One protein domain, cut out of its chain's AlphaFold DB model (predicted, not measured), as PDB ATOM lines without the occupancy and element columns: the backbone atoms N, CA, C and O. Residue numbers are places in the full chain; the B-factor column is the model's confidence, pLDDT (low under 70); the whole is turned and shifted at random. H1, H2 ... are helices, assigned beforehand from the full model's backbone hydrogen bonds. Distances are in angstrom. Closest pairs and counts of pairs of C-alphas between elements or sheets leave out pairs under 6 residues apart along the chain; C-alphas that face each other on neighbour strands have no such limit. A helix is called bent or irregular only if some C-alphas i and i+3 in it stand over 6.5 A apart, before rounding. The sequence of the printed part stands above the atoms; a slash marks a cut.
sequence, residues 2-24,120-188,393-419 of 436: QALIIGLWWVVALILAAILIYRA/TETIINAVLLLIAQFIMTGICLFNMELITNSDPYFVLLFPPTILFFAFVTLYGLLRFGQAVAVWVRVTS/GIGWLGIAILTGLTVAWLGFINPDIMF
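This is residues 2 to 24, 120 to 188 and 393 to 419 of the 436 residues of an uncharacterized protein of Mobiluncus curtisii (UniProt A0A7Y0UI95). Two pairs of long helices, H1 beside H2 and H4 beside H5, make a flat up-and-down bundle in which H2 crosses H4 steeply, with the short helices H3 and H6 at one end. H4 is the longest. The 119 printed residues hold six named helices, H1 to H6 in chain order, and no named strand; the class is all helix. The whole is only just compact, close to loose, with a radius of gyration of the C-alphas of 16.2 A and spans of 55 by 35 by 17 A.

H1, residues 2 to 23, touches H2, residues 120 to 142, at a shallow tilt of 6 degrees, opposite ways; their closest C-alphas, of Ala 17 and Ala 126, are 4.8 A apart. H3, residues 144 to 149, is close to H1 but not clearly touching it, the closest C-alphas, of Gln 2 and Thr 148, being 6.4 A apart. H4, residues 152 to 188, touches H2 with residues 159 to 171 alone, at a steep tilt of 47 degrees, opposite ways; the closest C-alphas, of Ala 132 and Phe 167, are 5.1 A apart. H1 touches H4 with residues 2 to 9 alone, the closest C-alphas being those of Gln 2 and Pro 152, 6.9 A apart. H5, residues 393 to 413, touches H4 at a shallow tilt of 31 degrees, opposite ways, with the C-alphas of Thr 169 and Ala 400 closest at 4.2 A. H6, residues 415 to 418, touches H5 only at the corner, and only just, with 3 pairs of C-alphas within 8 A; the closest are those of Leu 410 and Met 418, 7.3 A apart. H1 and H5 are apart. Every O i to N i+4 pair is within hydrogen-bond range in H2, H3 and H5, against 17 of 18 in H1 and 31 of 33 in H4; H6 is too short for such a pair.

H1 begins at C-alpha 2 (51.121, -0.816, 19.245) and is 32.0 A long; H2 is 32.9 A, H4 54.4 A and H5 28.2 A. H4 is only just irregular, C-alphas 156 and 159 being 6.6 A apart. H6 ends at C-alpha 418 (48.266, 5.749, 32.328).

The C-alphas farthest apart, of Asn 149 and Ser 188, are 55.7 A apart. Residues 25 to 119 and 189 to 392 are not printed, with C-alpha gaps of 7.3 A and 17.8 A across the cuts. The links printed whole are tight. Residues 2 to 3, 179, 181 to 188 and 418 to 419 have pLDDT under 70.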
ATOM      1  N   GLN A   2      52.001  -1.849  18.667       69.19
ATOM      2  CA  GLN A   2      51.121  -0.816  19.245       69.19
ATOM      3  C   GLN A   2      50.558   0.203  18.232       69.19
ATOM      4  O   GLN A   2      49.399   0.588  18.340       69.19
ATOM      5  N   ALA A   3      51.299   0.555  17.174       69.94
ATOM      6  CA  ALA A   3      50.768   1.389  16.084       69.94
ATOM      7  C   ALA A   3      49.547   0.760  15.373       69.94
ATOM      8  O   ALA A   3      48.633   1.469  14.957       69.94
ATOM      9  N   LEU A   4      49.495  -0.578  15.281       76.12
ATOM     10  CA  LEU A   4      48.332  -1.293  14.739       76.12
ATOM     11  C   LEU A   4      47.129  -1.218  15.692       76.12
ATOM     12  O   LEU A   4      46.000  -1.147  15.222       76.12
ATOM     13  N   ILE A   5      47.362  -1.177  17.010       74.75
ATOM     14  CA  ILE A   5      46.308  -1.006  18.025       74.75
ATOM     15  C   ILE A   5      45.669   0.384  17.889       74.75
ATOM     16  O   ILE A   5      44.448   0.507  17.916       74.75
ATOM     17  N   ILE A   6      46.470   1.425  17.647       73.31
ATOM     18  CA  ILE A   6      45.965   2.784  17.379       73.31
ATOM     19  C   ILE A   6      45.157   2.817  16.067       73.31
ATOM     20  O   ILE A   6      44.072   3.399  16.017       73.31
ATOM     21  N   GLY A   7      45.640   2.142  15.017       78.81
ATOM     22  CA  GLY A   7      44.916   1.997  13.749       78.81
ATOM     23  C   GLY A   7      43.589   1.234  13.878       78.81
ATOM     24  O   GLY A   7      42.608   1.589  13.226       78.81
ATOM     25  N   LEU A   8      43.513   0.237  14.764       86.00
ATOM     26  CA  LEU A   8      42.282  -0.510  15.041       86.00
ATOM     27  C   LEU A   8      41.179   0.398  15.608       86.00
ATOM     28  O   LEU A   8      40.018   0.276  15.218       86.00
ATOM     29  N   TRP A   9      41.531   1.354  16.469       84.12
ATOM     30  CA  TRP A   9      40.561   2.296  17.036       84.12
ATOM     31  C   TRP A   9      39.935   3.222  15.991       84.12
ATOM     32  O   TRP A   9      38.772   3.594  16.134       84.12
ATOM     33  N   TRP A  10      40.644   3.529  14.899       85.44
ATOM     34  CA  TRP A  10      40.049   4.236  13.759       85.44
ATOM     35  C   TRP A  10      38.955   3.421  13.082       85.44
ATOM     36  O   TRP A  10      37.904   3.966  12.751       85.44
ATOM     37  N   VAL A  11      39.169   2.115  12.919       86.25
ATOM     38  CA  VAL A  11      38.160   1.213  12.352       86.25
ATOM     39  C   VAL A  11      36.921   1.182  13.249       86.25
ATOM     40  O   VAL A  11      35.805   1.340  12.758       86.25
ATOM     41  N   VAL A  12      37.106   1.070  14.567       86.50
ATOM     42  CA  VAL A  12      35.999   1.088  15.540       86.50
ATOM     43  C   VAL A  12      35.234   2.416  15.497       86.50
ATOM     44  O   VAL A  12      34.004   2.413  15.416       86.50
ATOM     45  N   ALA A  13      35.934   3.554  15.495       85.62
ATOM     46  CA  ALA A  13      35.311   4.876  15.437       85.62
ATOM     47  C   ALA A  13      34.535   5.100  14.128       85.62
ATOM     48  O   ALA A  13      33.430   5.642  14.154       85.62
ATOM     49  N   LEU A  14      35.069   4.635  12.993       88.69
ATOM     50  CA  LEU A  14      34.391   4.701  11.697       88.69
ATOM     51  C   LEU A  14      33.133   3.832  11.662       88.69
ATOM     52  O   LEU A  14      32.106   4.285  11.161       88.69
ATOM     53  N   ILE A  15      33.179   2.621  12.227       90.75
ATOM     54  CA  ILE A  15      31.998   1.752  12.345       90.75
ATOM     55  C   ILE A  15      30.923   2.443  13.189       90.75
ATOM     56  O   ILE A  15      29.767   2.514  12.774       90.75
ATOM     57  N   LEU A  16      31.289   3.008  14.342       87.81
ATOM     58  CA  LEU A  16      30.354   3.732  15.204       87.81
ATOM     59  C   LEU A  16      29.767   4.967  14.509       87.81
ATOM     60  O   LEU A  16      28.555   5.168  14.552       87.81
ATOM     61  N   ALA A  17      30.590   5.759  13.817       86.19
ATOM     62  CA  ALA A  17      30.126   6.905  13.042       86.19
ATOM     63  C   ALA A  17      29.173   6.476  11.915       86.19
ATOM     64  O   ALA A  17      28.115   7.079  11.746       86.19
ATOM     65  N   ALA A  18      29.489   5.399  11.192       87.12
ATOM     66  CA  ALA A  18      28.625   4.846  10.153       87.12
ATOM     67  C   ALA A  18      27.287   4.349  10.721       87.12
ATOM     68  O   ALA A  18      26.244   4.612  10.126       87.12
ATOM     69  N   ILE A  19      27.291   3.700  11.891       87.75
ATOM     70  CA  ILE A  19      26.068   3.283  12.594       87.75
ATOM     71  C   ILE A  19      25.241   4.502  13.012       87.75
ATOM     72  O   ILE A  19      24.027   4.501  12.818       87.75
ATOM     73  N   LEU A  20      25.866   5.547  13.561       85.38
ATOM     74  CA  LEU A  20      25.178   6.783  13.943       85.38
ATOM     75  C   LEU A  20      24.557   7.470  12.722       85.38
ATOM     76  O   LEU A  20      23.386   7.829  12.757       85.38
ATOM     77  N   ILE A  21      25.295   7.579  11.617       84.25
ATOM     78  CA  ILE A  21      24.809   8.137  10.348       84.25
ATOM     79  C   ILE A  21      23.678   7.277   9.773       84.25
ATOM     80  O   ILE A  21      22.680   7.814   9.302       84.25
ATOM     81  N   TYR A  22      23.792   5.949   9.836       81.19
ATOM     82  CA  TYR A  22      22.739   5.033   9.401       81.19
ATOM     83  C   TYR A  22      21.473   5.175  10.255       81.19
ATOM     84  O   TYR A  22      20.377   5.234   9.709       81.19
ATOM     85  N   ARG A  23      21.612   5.309  11.579       77.06
ATOM     86  CA  ARG A  23      20.498   5.598  12.499       77.06
ATOM     87  C   ARG A  23      19.932   7.006  12.330       77.06
ATOM     88  O   ARG A  23      18.772   7.227  12.651       77.06
ATOM     89  N   ALA A  24      20.732   7.945  11.831       70.00
ATOM     90  CA  ALA A  24      20.282   9.293  11.513       70.00
ATOM     91  C   ALA A  24      19.449   9.349  10.224       70.00
ATOM     92  O   ALA A  24      18.816  10.378   9.974       70.00
ATOM     93  N   THR A 120      19.843  15.601  12.853       71.56
ATOM     94  CA  THR A 120      21.010  16.482  12.823       71.56
ATOM     95  C   THR A 120      21.820  16.361  14.101       71.56
ATOM     96  O   THR A 120      23.042  16.387  14.024       71.56
ATOM     97  N   GLU A 121      21.185  16.132  15.255       73.62
ATOM     98  CA  GLU A 121      21.899  15.859  16.506       73.62
ATOM     99  C   GLU A 121      22.717  14.566  16.418       73.62
ATOM    100  O   GLU A 121      23.861  14.522  16.864       73.62
ATOM    101  N   THR A 122      22.178  13.524  15.780       79.69
ATOM    102  CA  THR A 122      22.895  12.252  15.595       79.69
ATOM    103  C   THR A 122      24.049  12.391  14.597       79.69
ATOM    104  O   THR A 122      25.122  11.834  14.827       79.69
ATOM    105  N   ILE A 123      23.878  13.188  13.536       83.44
ATOM    106  CA  ILE A 123      24.972  13.537  12.614       83.44
ATOM    107  C   ILE A 123      26.056  14.333  13.345       83.44
ATOM    108  O   ILE A 123      27.235  14.015  13.221       83.44
ATOM    109  N   ILE A 124      25.670  15.346  14.123       84.69
ATOM    110  CA  ILE A 124      26.601  16.160  14.909       84.69
ATOM    111  C   ILE A 124      27.387  15.261  15.867       84.69
ATOM    112  O   ILE A 124      28.605  15.365  15.913       84.69
ATOM    113  N   ASN A 125      26.739  14.315  16.553       86.50
ATOM    114  CA  ASN A 125      27.427  13.350  17.413       86.50
ATOM    115  C   ASN A 125      28.413  12.464  16.636       86.50
ATOM    116  O   ASN A 125      29.513  12.213  17.123       86.50
ATOM    117  N   ALA A 126      28.063  12.026  15.422       87.00
ATOM    118  CA  ALA A 126      28.980  11.272  14.567       87.00
ATOM    119  C   ALA A 126      30.209  12.111  14.169       87.00
ATOM    120  O   ALA A 126      31.335  11.622  14.217       87.00
ATOM    121  N   VAL A 127      30.014  13.390  13.836       90.25
ATOM    122  CA  VAL A 127      31.112  14.316  13.518       90.25
ATOM    123  C   VAL A 127      31.983  14.582  14.748       90.25
ATOM    124  O   VAL A 127      33.206  14.502  14.656       90.25
ATOM    125  N   LEU A 128      31.378  14.835  15.912       90.94
ATOM    126  CA  LEU A 128      32.097  15.034  17.174       90.94
ATOM    127  C   LEU A 128      32.936  13.806  17.544       90.94
ATOM    128  O   LEU A 128      34.067  13.965  17.996       90.94
ATOM    129  N   LEU A 129      32.422  12.592  17.310       91.38
ATOM    130  CA  LEU A 129      33.161  11.344  17.515       91.38
ATOM    131  C   LEU A 129      34.410  11.273  16.626       91.38
ATOM    132  O   LEU A 129      35.482  10.923  17.112       91.38
ATOM    133  N   LEU A 130      34.298  11.643  15.347       90.88
ATOM    134  CA  LEU A 130      35.437  11.653  14.421       90.88
ATOM    135  C   LEU A 130      36.481  12.715  14.793       90.88
ATOM    136  O   LEU A 130      37.679  12.452  14.717       90.88
ATOM    137  N   ILE A 131      36.049  13.896  15.246       91.94
ATOM    138  CA  ILE A 131      36.965  14.936  15.741       91.94
ATOM    139  C   ILE A 131      37.667  14.459  17.021       91.94
ATOM    140  O   ILE A 131      38.882  14.600  17.144       91.94
ATOM    141  N   ALA A 132      36.937  13.844  17.955       91.00
ATOM    142  CA  ALA A 132      37.517  13.271  19.167       91.00
ATOM    143  C   ALA A 132      38.539  12.166  18.845       91.00
ATOM    144  O   ALA A 132      39.611  12.122  19.447       91.00
ATOM    145  N   GLN A 133      38.250  11.326  17.846       90.38
ATOM    146  CA  GLN A 133      39.168  10.306  17.335       90.38
ATOM    147  C   GLN A 133      40.450  10.923  16.767       90.38
ATOM    148  O   GLN A 133      41.544  10.405  17.003       90.38
ATOM    149  N   PHE A 134      40.339  12.053  16.067       90.06
ATOM    150  CA  PHE A 134      41.496  12.785  15.558       90.06
ATOM    151  C   PHE A 134      42.371  13.338  16.693       90.06
ATOM    152  O   PHE A 134      43.586  13.150  16.674       90.06
ATOM    153  N   ILE A 135      41.758  13.941  17.721       88.62
ATOM    154  CA  ILE A 135      42.462  14.449  18.912       88.62
ATOM    155  C   ILE A 135      43.186  13.314  19.643       88.62
ATOM    156  O   ILE A 135      44.375  13.426  19.937       88.62
ATOM    157  N   MET A 136      42.493  12.200  19.892       88.81
ATOM    158  CA  MET A 136      43.072  11.021  20.535       88.81
ATOM    159  C   MET A 136      44.268  10.480  19.749       88.81
ATOM    160  O   MET A 136      45.315  10.199  20.332       88.81
ATOM    161  N   THR A 137      44.141  10.388  18.422       87.06
ATOM    162  CA  THR A 137      45.230   9.918  17.556       87.06
ATOM    163  C   THR A 137      46.428  10.855  17.633       87.06
ATOM    164  O   THR A 137      47.552  10.382  17.761       87.06
ATOM    165  N   GLY A 138      46.201  12.173  17.617       85.75
ATOM    166  CA  GLY A 138      47.257  13.168  17.799       85.75
ATOM    167  C   GLY A 138      48.000  13.003  19.128       85.75
ATOM    168  O   GLY A 138      49.226  13.005  19.140       85.75
ATOM    169  N   ILE A 139      47.273  12.773  20.226       85.38
ATOM    170  CA  ILE A 139      47.858  12.529  21.557       85.38
ATOM    171  C   ILE A 139      48.660  11.224  21.584       85.38
ATOM    172  O   ILE A 139      49.758  11.188  22.136       85.38
ATOM    173  N   CYS A 140      48.152  10.154  20.967       82.94
ATOM    174  CA  CYS A 140      48.889   8.895  20.877       82.94
ATOM    175  C   CYS A 140      50.166   9.055  20.043       82.94
ATOM    176  O   CYS A 140      51.214   8.565  20.444       82.94
ATOM    177  N   LEU A 141      50.103   9.783  18.921       83.69
ATOM    178  CA  LEU A 141      51.266  10.067  18.078       83.69
ATOM    179  C   LEU A 141      52.329  10.894  18.815       83.69
ATOM    180  O   LEU A 141      53.518  10.626  18.666       83.69
ATOM    181  N   PHE A 142      51.905  11.852  19.640       83.81
ATOM    182  CA  PHE A 142      52.806  12.671  20.452       83.81
ATOM    183  C   PHE A 142      53.533  11.856  21.535       83.81
ATOM    184  O   PHE A 142      54.672  12.162  21.869       83.81
ATOM    185  N   ASN A 143      52.907  10.785  22.033       80.19
ATOM    186  CA  ASN A 143      53.446   9.912  23.080       80.19
ATOM    187  C   ASN A 143      53.929   8.549  22.544       80.19
ATOM    188  O   ASN A 143      53.969   7.568  23.289       80.19
ATOM    189  N   MET A 144      54.286   8.446  21.257       78.56
ATOM    190  CA  MET A 144      54.627   7.153  20.640       78.56
ATOM    191  C   MET A 144      55.812   6.457  21.296       78.56
ATOM    192  O   MET A 144      55.802   5.233  21.399       78.56
ATOM    193  N   GLU A 145      56.818   7.201  21.751       76.69
ATOM    194  CA  GLU A 145      57.981   6.624  22.434       76.69
ATOM    195  C   GLU A 145      57.569   5.921  23.735       76.69
ATOM    196  O   GLU A 145      57.909   4.759  23.954       76.69
ATOM    197  N   LEU A 146      56.727   6.579  24.534       74.88
ATOM    198  CA  LEU A 146      56.165   6.024  25.763       74.88
ATOM    199  C   LEU A 146      55.283   4.799  25.480       74.88
ATOM    200  O   LEU A 146      55.438   3.750  26.102       74.88
ATOM    201  N   ILE A 147      54.397   4.907  24.488       73.50
ATOM    202  CA  ILE A 147      53.489   3.830  24.074       73.50
ATOM    203  C   ILE A 147      54.264   2.606  23.591       73.50
ATOM    204  O   ILE A 147      53.852   1.483  23.872       73.50
ATOM    205  N   THR A 148      55.376   2.807  22.881       73.81
ATOM    206  CA  THR A 148      56.172   1.706  22.321       73.81
ATOM    207  C   THR A 148      56.828   0.872  23.420       73.81
ATOM    208  O   THR A 148      56.887  -0.354  23.315       73.81
ATOM    209  N   ASN A 149      57.237   1.524  24.511       72.69
ATOM    210  CA  ASN A 149      57.892   0.896  25.658       72.69
ATOM    211  C   ASN A 149      56.912   0.365  26.724       72.69
ATOM    212  O   ASN A 149      57.337  -0.265  27.690       72.69
ATOM    213  N   SER A 150      55.610   0.608  26.559       70.75
ATOM    214  CA  SER A 150      54.577   0.255  27.535       70.75
ATOM    215  C   SER A 150      53.935  -1.108  27.273       70.75
ATOM    216  O   SER A 150      53.859  -1.571  26.131       70.75
ATOM    217  N   ASP A 151      53.395  -1.726  28.329       71.81
ATOM    218  CA  ASP A 151      52.634  -2.975  28.220       71.81
ATOM    219  C   ASP A 151      51.425  -2.798  27.263       71.81
ATOM    220  O   ASP A 151      50.675  -1.815  27.382       71.81
ATOM    221  N   PRO A 152      51.208  -3.731  26.312       71.19
ATOM    222  CA  PRO A 152      50.090  -3.705  25.370       71.19
ATOM    223  C   PRO A 152      48.707  -3.482  25.997       71.19
ATOM    224  O   PRO A 152      47.839  -2.901  25.341       71.19
ATOM    225  N   TYR A 153      48.486  -3.917  27.242       73.50
ATOM    226  CA  TYR A 153      47.214  -3.742  27.947       73.50
ATOM    227  C   TYR A 153      46.872  -2.261  28.188       73.50
ATOM    228  O   TYR A 153      45.749  -1.828  27.922       73.50
ATOM    229  N   PHE A 154      47.846  -1.448  28.608       72.00
ATOM    230  CA  PHE A 154      47.635  -0.012  28.835       72.00
ATOM    231  C   PHE A 154      47.471   0.756  27.523       72.00
ATOM    232  O   PHE A 154      46.668   1.684  27.433       72.00
ATOM    233  N   VAL A 155      48.137   0.299  26.463       71.81
ATOM    234  CA  VAL A 155      47.970   0.837  25.105       71.81
ATOM    235  C   VAL A 155      46.581   0.535  24.529       71.81
ATOM    236  O   VAL A 155      46.099   1.255  23.656       71.81
ATOM    237  N   LEU A 156      45.892  -0.485  25.042       77.69
ATOM    238  CA  LEU A 156      44.495  -0.777  24.716       77.69
ATOM    239  C   LEU A 156      43.503   0.136  25.459       77.69
ATOM    240  O   LEU A 156      42.464   0.472  24.896       77.69
ATOM    241  N   LEU A 157      43.823   0.555  26.689       79.25
ATOM    242  CA  LEU A 157      42.953   1.368  27.555       79.25
ATOM    243  C   LEU A 157      43.133   2.881  27.387       79.25
ATOM    244  O   LEU A 157      42.174   3.642  27.540       79.25
ATOM    245  N   PHE A 158      44.337   3.338  27.059       80.75
ATOM    246  CA  PHE A 158      44.632   4.762  26.927       80.75
ATOM    247  C   PHE A 158      43.843   5.445  25.786       80.75
ATOM    248  O   PHE A 158      43.148   6.429  26.063       80.75
ATOM    249  N   PRO A 159      43.822   4.917  24.541       83.25
ATOM    250  CA  PRO A 159      43.055   5.495  23.435       83.25
ATOM    251  C   PRO A 159      41.555   5.701  23.725       83.25
ATOM    252  O   PRO A 159      41.083   6.826  23.558       83.25
ATOM    253  N   PRO A 160      40.774   4.703  24.195       84.62
ATOM    254  CA  PRO A 160      39.349   4.908  24.451       84.62
ATOM    255  C   PRO A 160      39.092   5.896  25.594       84.62
ATOM    256  O   PRO A 160      38.097   6.619  25.558       84.62
ATOM    257  N   THR A 161      39.993   5.981  26.574       87.06
ATOM    258  CA  THR A 161      39.850   6.918  27.694       87.06
ATOM    259  C   THR A 161      40.041   8.362  27.232       87.06
ATOM    260  O   THR A 161      39.209   9.226  27.518       87.06
ATOM    261  N   ILE A 162      41.085   8.624  26.439       88.00
ATOM    262  CA  ILE A 162      41.312   9.942  25.832       88.00
ATOM    263  C   ILE A 162      40.190  10.295  24.847       88.00
ATOM    264  O   ILE A 162      39.698  11.423  24.866       88.00
ATOM    265  N   LEU A 163      39.736   9.334  24.034       87.88
ATOM    266  CA  LEU A 163      38.609   9.508  23.113       87.88
ATOM    267  C   LEU A 163      37.336   9.937  23.851       87.88
ATOM    268  O   LEU A 163      36.670  10.883  23.428       87.88
ATOM    269  N   PHE A 164      37.011   9.269  24.961       90.25
ATOM    270  CA  PHE A 164      35.842   9.586  25.776       90.25
ATOM    271  C   PHE A 164      35.907  11.017  26.318       90.25
ATOM    272  O   PHE A 164      34.988  11.806  26.089       90.25
ATOM    273  N   PHE A 165      37.004  11.392  26.982       91.00
ATOM    274  CA  PHE A 165      37.133  12.737  27.543       91.00
ATOM    275  C   PHE A 165      37.176  13.825  26.461       91.00
ATOM    276  O   PHE A 165      36.575  14.887  26.643       91.00
ATOM    277  N   ALA A 166      37.809  13.565  25.313       90.31
ATOM    278  CA  ALA A 166      37.805  14.484  24.176       90.31
ATOM    279  C   ALA A 166      36.389  14.676  23.611       90.31
ATOM    280  O   ALA A 166      35.961  15.811  23.391       90.31
ATOM    281  N   PHE A 167      35.624  13.592  23.451       91.81
ATOM    282  CA  PHE A 167      34.237  13.657  22.995       91.81
ATOM    283  C   PHE A 167      33.353  14.453  23.962       91.81
ATOM    284  O   PHE A 167      32.642  15.361  23.531       91.81
ATOM    285  N   VAL A 168      33.428  14.169  25.269       92.56
ATOM    286  CA  VAL A 168      32.641  14.884  26.291       92.56
ATOM    287  C   VAL A 168      32.998  16.372  26.326       92.56
ATOM    288  O   VAL A 168      32.105  17.211  26.440       92.56
ATOM    289  N   THR A 169      34.275  16.712  26.138       91.50
ATOM    290  CA  THR A 169      34.736  18.108  26.052       91.50
ATOM    291  C   THR A 169      34.089  18.838  24.877       91.50
ATOM    292  O   THR A 169      33.500  19.906  25.053       91.50
ATOM    293  N   LEU A 170      34.148  18.251  23.677       91.25
ATOM    294  CA  LEU A 170      33.560  18.841  22.471       91.25
ATOM    295  C   LEU A 170      32.030  18.939  22.571       91.25
ATOM    296  O   LEU A 170      31.442  19.947  22.177       91.25
ATOM    297  N   TYR A 171      31.387  17.921  23.143       90.44
ATOM    298  CA  TYR A 171      29.946  17.909  23.371       90.44
ATOM    299  C   TYR A 171      29.510  18.996  24.365       90.44
ATOM    300  O   TYR A 171      28.545  19.719  24.111       90.44
ATOM    301  N   GLY A 172      30.246  19.167  25.468       86.50
ATOM    302  CA  GLY A 172      29.992  20.222  26.450       86.50
ATOM    303  C   GLY A 172      30.156  21.627  25.862       86.50
ATOM    304  O   GLY A 172      29.294  22.481  26.077       86.50
ATOM    305  N   LEU A 173      31.188  21.854  25.038       90.06
ATOM    306  CA  LEU A 173      31.367  23.119  24.309       90.06
ATOM    307  C   LEU A 173      30.214  23.398  23.339       90.06
ATOM    308  O   LEU A 173      29.730  24.528  23.271       90.06
ATOM    309  N   LEU A 174      29.738  22.377  22.623       86.56
ATOM    310  CA  LEU A 174      28.599  22.506  21.716       86.56
ATOM    311  C   LEU A 174      27.320  22.895  22.471       86.56
ATOM    312  O   LEU A 174      26.626  23.830  22.066       86.56
ATOM    313  N   ARG A 175      27.026  22.231  23.595       82.44
ATOM    314  CA  ARG A 175      25.859  22.553  24.436       82.44
ATOM    315  C   ARG A 175      25.960  23.948  25.058       82.44
ATOM    316  O   ARG A 175      24.964  24.672  25.076       82.44
ATOM    317  N   PHE A 176      27.150  24.365  25.492       83.38
ATOM    318  CA  PHE A 176      27.387  25.735  25.949       83.38
ATOM    319  C   PHE A 176      27.146  26.757  24.830       83.38
ATOM    320  O   PHE A 176      26.399  27.712  25.028       83.38
ATOM    321  N   GLY A 177      27.700  26.532  23.635       76.38
ATOM    322  CA  GLY A 177      27.511  27.414  22.481       76.38
ATOM    323  C   GLY A 177      26.041  27.573  22.081       76.38
ATOM    324  O   GLY A 177      25.592  28.687  21.819       76.38
ATOM    325  N   GLN A 178      25.261  26.486  22.111       74.62
ATOM    326  CA  GLN A 178      23.812  26.526  21.882       74.62
ATOM    327  C   GLN A 178      23.090  27.383  22.934       74.62
ATOM    328  O   GLN A 178      22.285  28.245  22.577       74.62
ATOM    329  N   ALA A 179      23.404  27.193  24.219       67.00
ATOM    330  CA  ALA A 179      22.818  27.977  25.306       67.00
ATOM    331  C   ALA A 179      23.174  29.470  25.197       67.00
ATOM    332  O   ALA A 179      22.306  30.329  25.355       67.00
ATOM    333  N   VAL A 180      24.427  29.788  24.856       71.12
ATOM    334  CA  VAL A 180      24.885  31.165  24.622       71.12
ATOM    335  C   VAL A 180      24.178  31.780  23.420       71.12
ATOM    336  O   VAL A 180      23.711  32.907  23.520       71.12
ATOM    337  N   ALA A 181      24.037  31.061  22.305       63.75
ATOM    338  CA  ALA A 181      23.337  31.571  21.125       63.75
ATOM    339  C   ALA A 181      21.869  31.914  21.432       63.75
ATOM    340  O   ALA A 181      21.379  32.973  21.035       63.75
ATOM    341  N   VAL A 182      21.177  31.056  22.190       61.28
ATOM    342  CA  VAL A 182      19.811  31.321  22.664       61.28
ATOM    343  C   VAL A 182      19.789  32.531  23.597       61.28
ATOM    344  O   VAL A 182      18.968  33.428  23.417       61.28
ATOM    345  N   TRP A 183      20.719  32.611  24.547       63.12
ATOM    346  CA  TRP A 183      20.823  33.737  25.473       63.12
ATOM    347  C   TRP A 183      21.107  35.070  24.757       63.12
ATOM    348  O   TRP A 183      20.426  36.065  25.012       63.12
ATOM    349  N   VAL A 184      22.042  35.100  23.801       61.50
ATOM    350  CA  VAL A 184      22.359  36.277  22.970       61.50
ATOM    351  C   VAL A 184      21.153  36.690  22.128       61.50
ATOM    352  O   VAL A 184      20.851  37.877  22.013       61.50
ATOM    353  N   ARG A 185      20.409  35.733  21.567       56.16
ATOM    354  CA  ARG A 185      19.191  36.022  20.800       56.16
ATOM    355  C   ARG A 185      18.103  36.656  21.670       56.16
ATOM    356  O   ARG A 185      17.501  37.645  21.264       56.16
ATOM    357  N   VAL A 186      17.880  36.119  22.869       54.22
ATOM    358  CA  VAL A 186      16.870  36.626  23.816       54.22
ATOM    359  C   VAL A 186      17.261  37.996  24.386       54.22
ATOM    360  O   VAL A 186      16.392  38.813  24.679       54.22
ATOM    361  N   THR A 187      18.559  38.278  24.524       58.31
ATOM    362  CA  THR A 187      19.057  39.555  25.065       58.31
ATOM    363  C   THR A 187      19.192  40.661  24.018       58.31
ATOM    364  O   THR A 187      18.973  41.822  24.353       58.31
ATOM    365  N   SER A 188      19.516  40.330  22.763       52.00
ATOM    366  CA  SER A 188      19.718  41.312  21.683       52.00
ATOM    367  C   SER A 188      18.429  41.745  20.978       52.00
ATOM    368  O   SER A 188      18.374  42.841  20.429       52.00
ATOM    369  N   GLY A 393      23.813  26.048  30.505       76.31
ATOM    370  CA  GLY A 393      24.995  26.313  29.682       76.31
ATOM    371  C   GLY A 393      26.285  26.378  30.504       76.31
ATOM    372  O   GLY A 393      27.271  25.747  30.137       76.31
ATOM    373  N   ILE A 394      26.276  27.080  31.641       83.50
ATOM    374  CA  ILE A 394      27.427  27.157  32.559       83.50
ATOM    375  C   ILE A 394      27.766  25.772  33.124       83.50
ATOM    376  O   ILE A 394      28.942  25.432  33.231       83.50
ATOM    377  N   GLY A 395      26.757  24.947  33.422       85.38
ATOM    378  CA  GLY A 395      26.966  23.550  33.814       85.38
ATOM    379  C   GLY A 395      27.725  22.753  32.748       85.38
ATOM    380  O   GLY A 395      28.728  22.109  33.053       85.38
ATOM    381  N   TRP A 396      27.310  22.861  31.482       87.19
ATOM    382  CA  TRP A 396      28.004  22.222  30.357       87.19
ATOM    383  C   TRP A 396      29.416  22.764  30.123       87.19
ATOM    384  O   TRP A 396      30.314  21.988  29.800       87.19
ATOM    385  N   LEU A 397      29.636  24.063  30.339       88.81
ATOM    386  CA  LEU A 397      30.970  24.662  30.291       88.81
ATOM    387  C   LEU A 397      31.877  24.097  31.391       88.81
ATOM    388  O   LEU A 397      33.023  23.755  31.115       88.81
ATOM    389  N   GLY A 398      31.368  23.957  32.618       90.69
ATOM    390  CA  GLY A 398      32.106  23.345  33.724       90.69
ATOM    391  C   GLY A 398      32.522  21.906  33.413       90.69
ATOM    392  O   GLY A 398      33.683  21.551  33.608       90.69
ATOM    393  N   ILE A 399      31.608  21.107  32.849       90.00
ATOM    394  CA  ILE A 399      31.907  19.745  32.380       90.00
ATOM    395  C   ILE A 399      33.001  19.780  31.309       90.00
ATOM    396  O   ILE A 399      33.986  19.059  31.440       90.00
ATOM    397  N   ALA A 400      32.874  20.648  30.300       90.50
ATOM    398  CA  ALA A 400      33.855  20.756  29.221       90.50
ATOM    399  C   ALA A 400      35.252  21.146  29.727       90.50
ATOM    400  O   ALA A 400      36.247  20.587  29.273       90.50
ATOM    401  N   ILE A 401      35.339  22.076  30.684       92.62
ATOM    402  CA  ILE A 401      36.612  22.481  31.290       92.62
ATOM    403  C   ILE A 401      37.223  21.313  32.067       92.62
ATOM    404  O   ILE A 401      38.397  21.012  31.874       92.62
ATOM    405  N   LEU A 402      36.445  20.624  32.907       93.69
ATOM    406  CA  LEU A 402      36.938  19.494  33.700       93.69
ATOM    407  C   LEU A 402      37.442  18.351  32.814       93.69
ATOM    408  O   LEU A 402      38.550  17.848  33.018       93.69
ATOM    409  N   THR A 403      36.671  17.957  31.800       90.88
ATOM    410  CA  THR A 403      37.084  16.884  30.888       90.88
ATOM    411  C   THR A 403      38.225  17.318  29.976       90.88
ATOM    412  O   THR A 403      39.131  16.526  29.734       90.88
ATOM    413  N   GLY A 404      38.254  18.579  29.538       88.38
ATOM    414  CA  GLY A 404      39.344  19.128  28.729       88.38
ATOM    415  C   GLY A 404      40.662  19.197  29.500       88.38
ATOM    416  O   GLY A 404      41.701  18.796  28.980       88.38
ATOM    417  N   LEU A 405      40.618  19.613  30.769       91.25
ATOM    418  CA  LEU A 405      41.766  19.556  31.679       91.25
ATOM    419  C   LEU A 405      42.231  18.117  31.899       91.25
ATOM    420  O   LEU A 405      43.430  17.874  31.949       91.25
ATOM    421  N   THR A 406      41.304  17.164  31.974       87.38
ATOM    422  CA  THR A 406      41.624  15.737  32.105       87.38
ATOM    423  C   THR A 406      42.361  15.217  30.862       87.38
ATOM    424  O   THR A 406      43.375  14.540  31.001       87.38
ATOM    425  N   VAL A 407      41.938  15.606  29.648       86.94
ATOM    426  CA  VAL A 407      42.673  15.306  28.399       86.94
ATOM    427  C   VAL A 407      44.054  15.959  28.394       86.94
ATOM    428  O   VAL A 407      45.030  15.304  28.049       86.94
ATOM    429  N   ALA A 408      44.159  17.232  28.782       85.56
ATOM    430  CA  ALA A 408      45.439  17.937  28.812       85.56
ATOM    431  C   ALA A 408      46.413  17.300  29.816       85.56
ATOM    432  O   ALA A 408      47.584  17.073  29.513       85.56
ATOM    433  N   TRP A 409      45.910  16.961  31.001       86.25
ATOM    434  CA  TRP A 409      46.701  16.392  32.079       86.25
ATOM    435  C   TRP A 409      47.170  14.972  31.760       86.25
ATOM    436  O   TRP A 409      48.360  14.701  31.870       86.25
ATOM    437  N   LEU A 410      46.277  14.095  31.290       83.12
ATOM    438  CA  LEU A 410      46.611  12.708  30.940       83.12
ATOM    439  C   LEU A 410      47.317  12.573  29.589       83.12
ATOM    440  O   LEU A 410      48.036  11.610  29.369       83.12
ATOM    441  N   GLY A 411      47.071  13.487  28.652       78.25
ATOM    442  CA  GLY A 411      47.610  13.405  27.296       78.25
ATOM    443  C   GLY A 411      48.962  14.088  27.121       78.25
ATOM    444  O   GLY A 411      49.724  13.676  26.252       78.25
ATOM    445  N   PHE A 412      49.262  15.122  27.915       79.56
ATOM    446  CA  PHE A 412      50.454  15.952  27.705       79.56
ATOM    447  C   PHE A 412      51.283  16.211  28.965       79.56
ATOM    448  O   PHE A 412      52.494  16.350  28.849       79.56
ATOM    449  N   ILE A 413      50.669  16.311  30.151       81.38
ATOM    450  CA  ILE A 413      51.402  16.684  31.376       81.38
ATOM    451  C   ILE A 413      51.949  15.449  32.098       81.38
ATOM    452  O   ILE A 413      53.116  15.431  32.462       81.38
ATOM    453  N   ASN A 414      51.116  14.429  32.311       80.06
ATOM    454  CA  ASN A 414      51.481  13.188  32.993       80.06
ATOM    455  C   ASN A 414      50.954  11.956  32.231       80.06
ATOM    456  O   ASN A 414      50.118  11.217  32.766       80.06
ATOM    457  N   PRO A 415      51.408  11.720  30.987       72.75
ATOM    458  CA  PRO A 415      51.001  10.538  30.226       72.75
ATOM    459  C   PRO A 415      51.402   9.232  30.926       72.75
ATOM    460  O   PRO A 415      50.645   8.264  30.903       72.75
ATOM    461  N   ASP A 416      52.516   9.238  31.657       70.75
ATOM    462  CA  ASP A 416      53.079   8.086  32.372       70.75
ATOM    463  C   ASP A 416      52.137   7.491  33.433       70.75
ATOM    464  O   ASP A 416      52.222   6.311  33.755       70.75
ATOM    465  N   ILE A 417      51.182   8.267  33.957       72.31
ATOM    466  CA  ILE A 417      50.206   7.779  34.951       72.31
ATOM    467  C   ILE A 417      49.299   6.692  34.363       72.31
ATOM    468  O   ILE A 417      48.846   5.798  35.075       72.31
ATOM    469  N   MET A 418      49.039   6.756  33.057       66.56
ATOM    470  CA  MET A 418      48.266   5.749  32.328       66.56
ATOM    471  C   MET A 418      49.118   4.573  31.848       66.56
ATOM    472  O   MET A 418      48.569   3.556  31.428       66.56
ATOM    473  N   PHE A 419      50.440   4.710  31.917       65.94
ATOM    474  CA  PHE A 419      51.420   3.733  31.474       65.94
ATOM    475  C   PHE A 419      52.383   3.439  32.625       65.94
ATOM    476  O   PHE A 419      53.529   3.891  32.593       65.94
TER     477      PHE A 419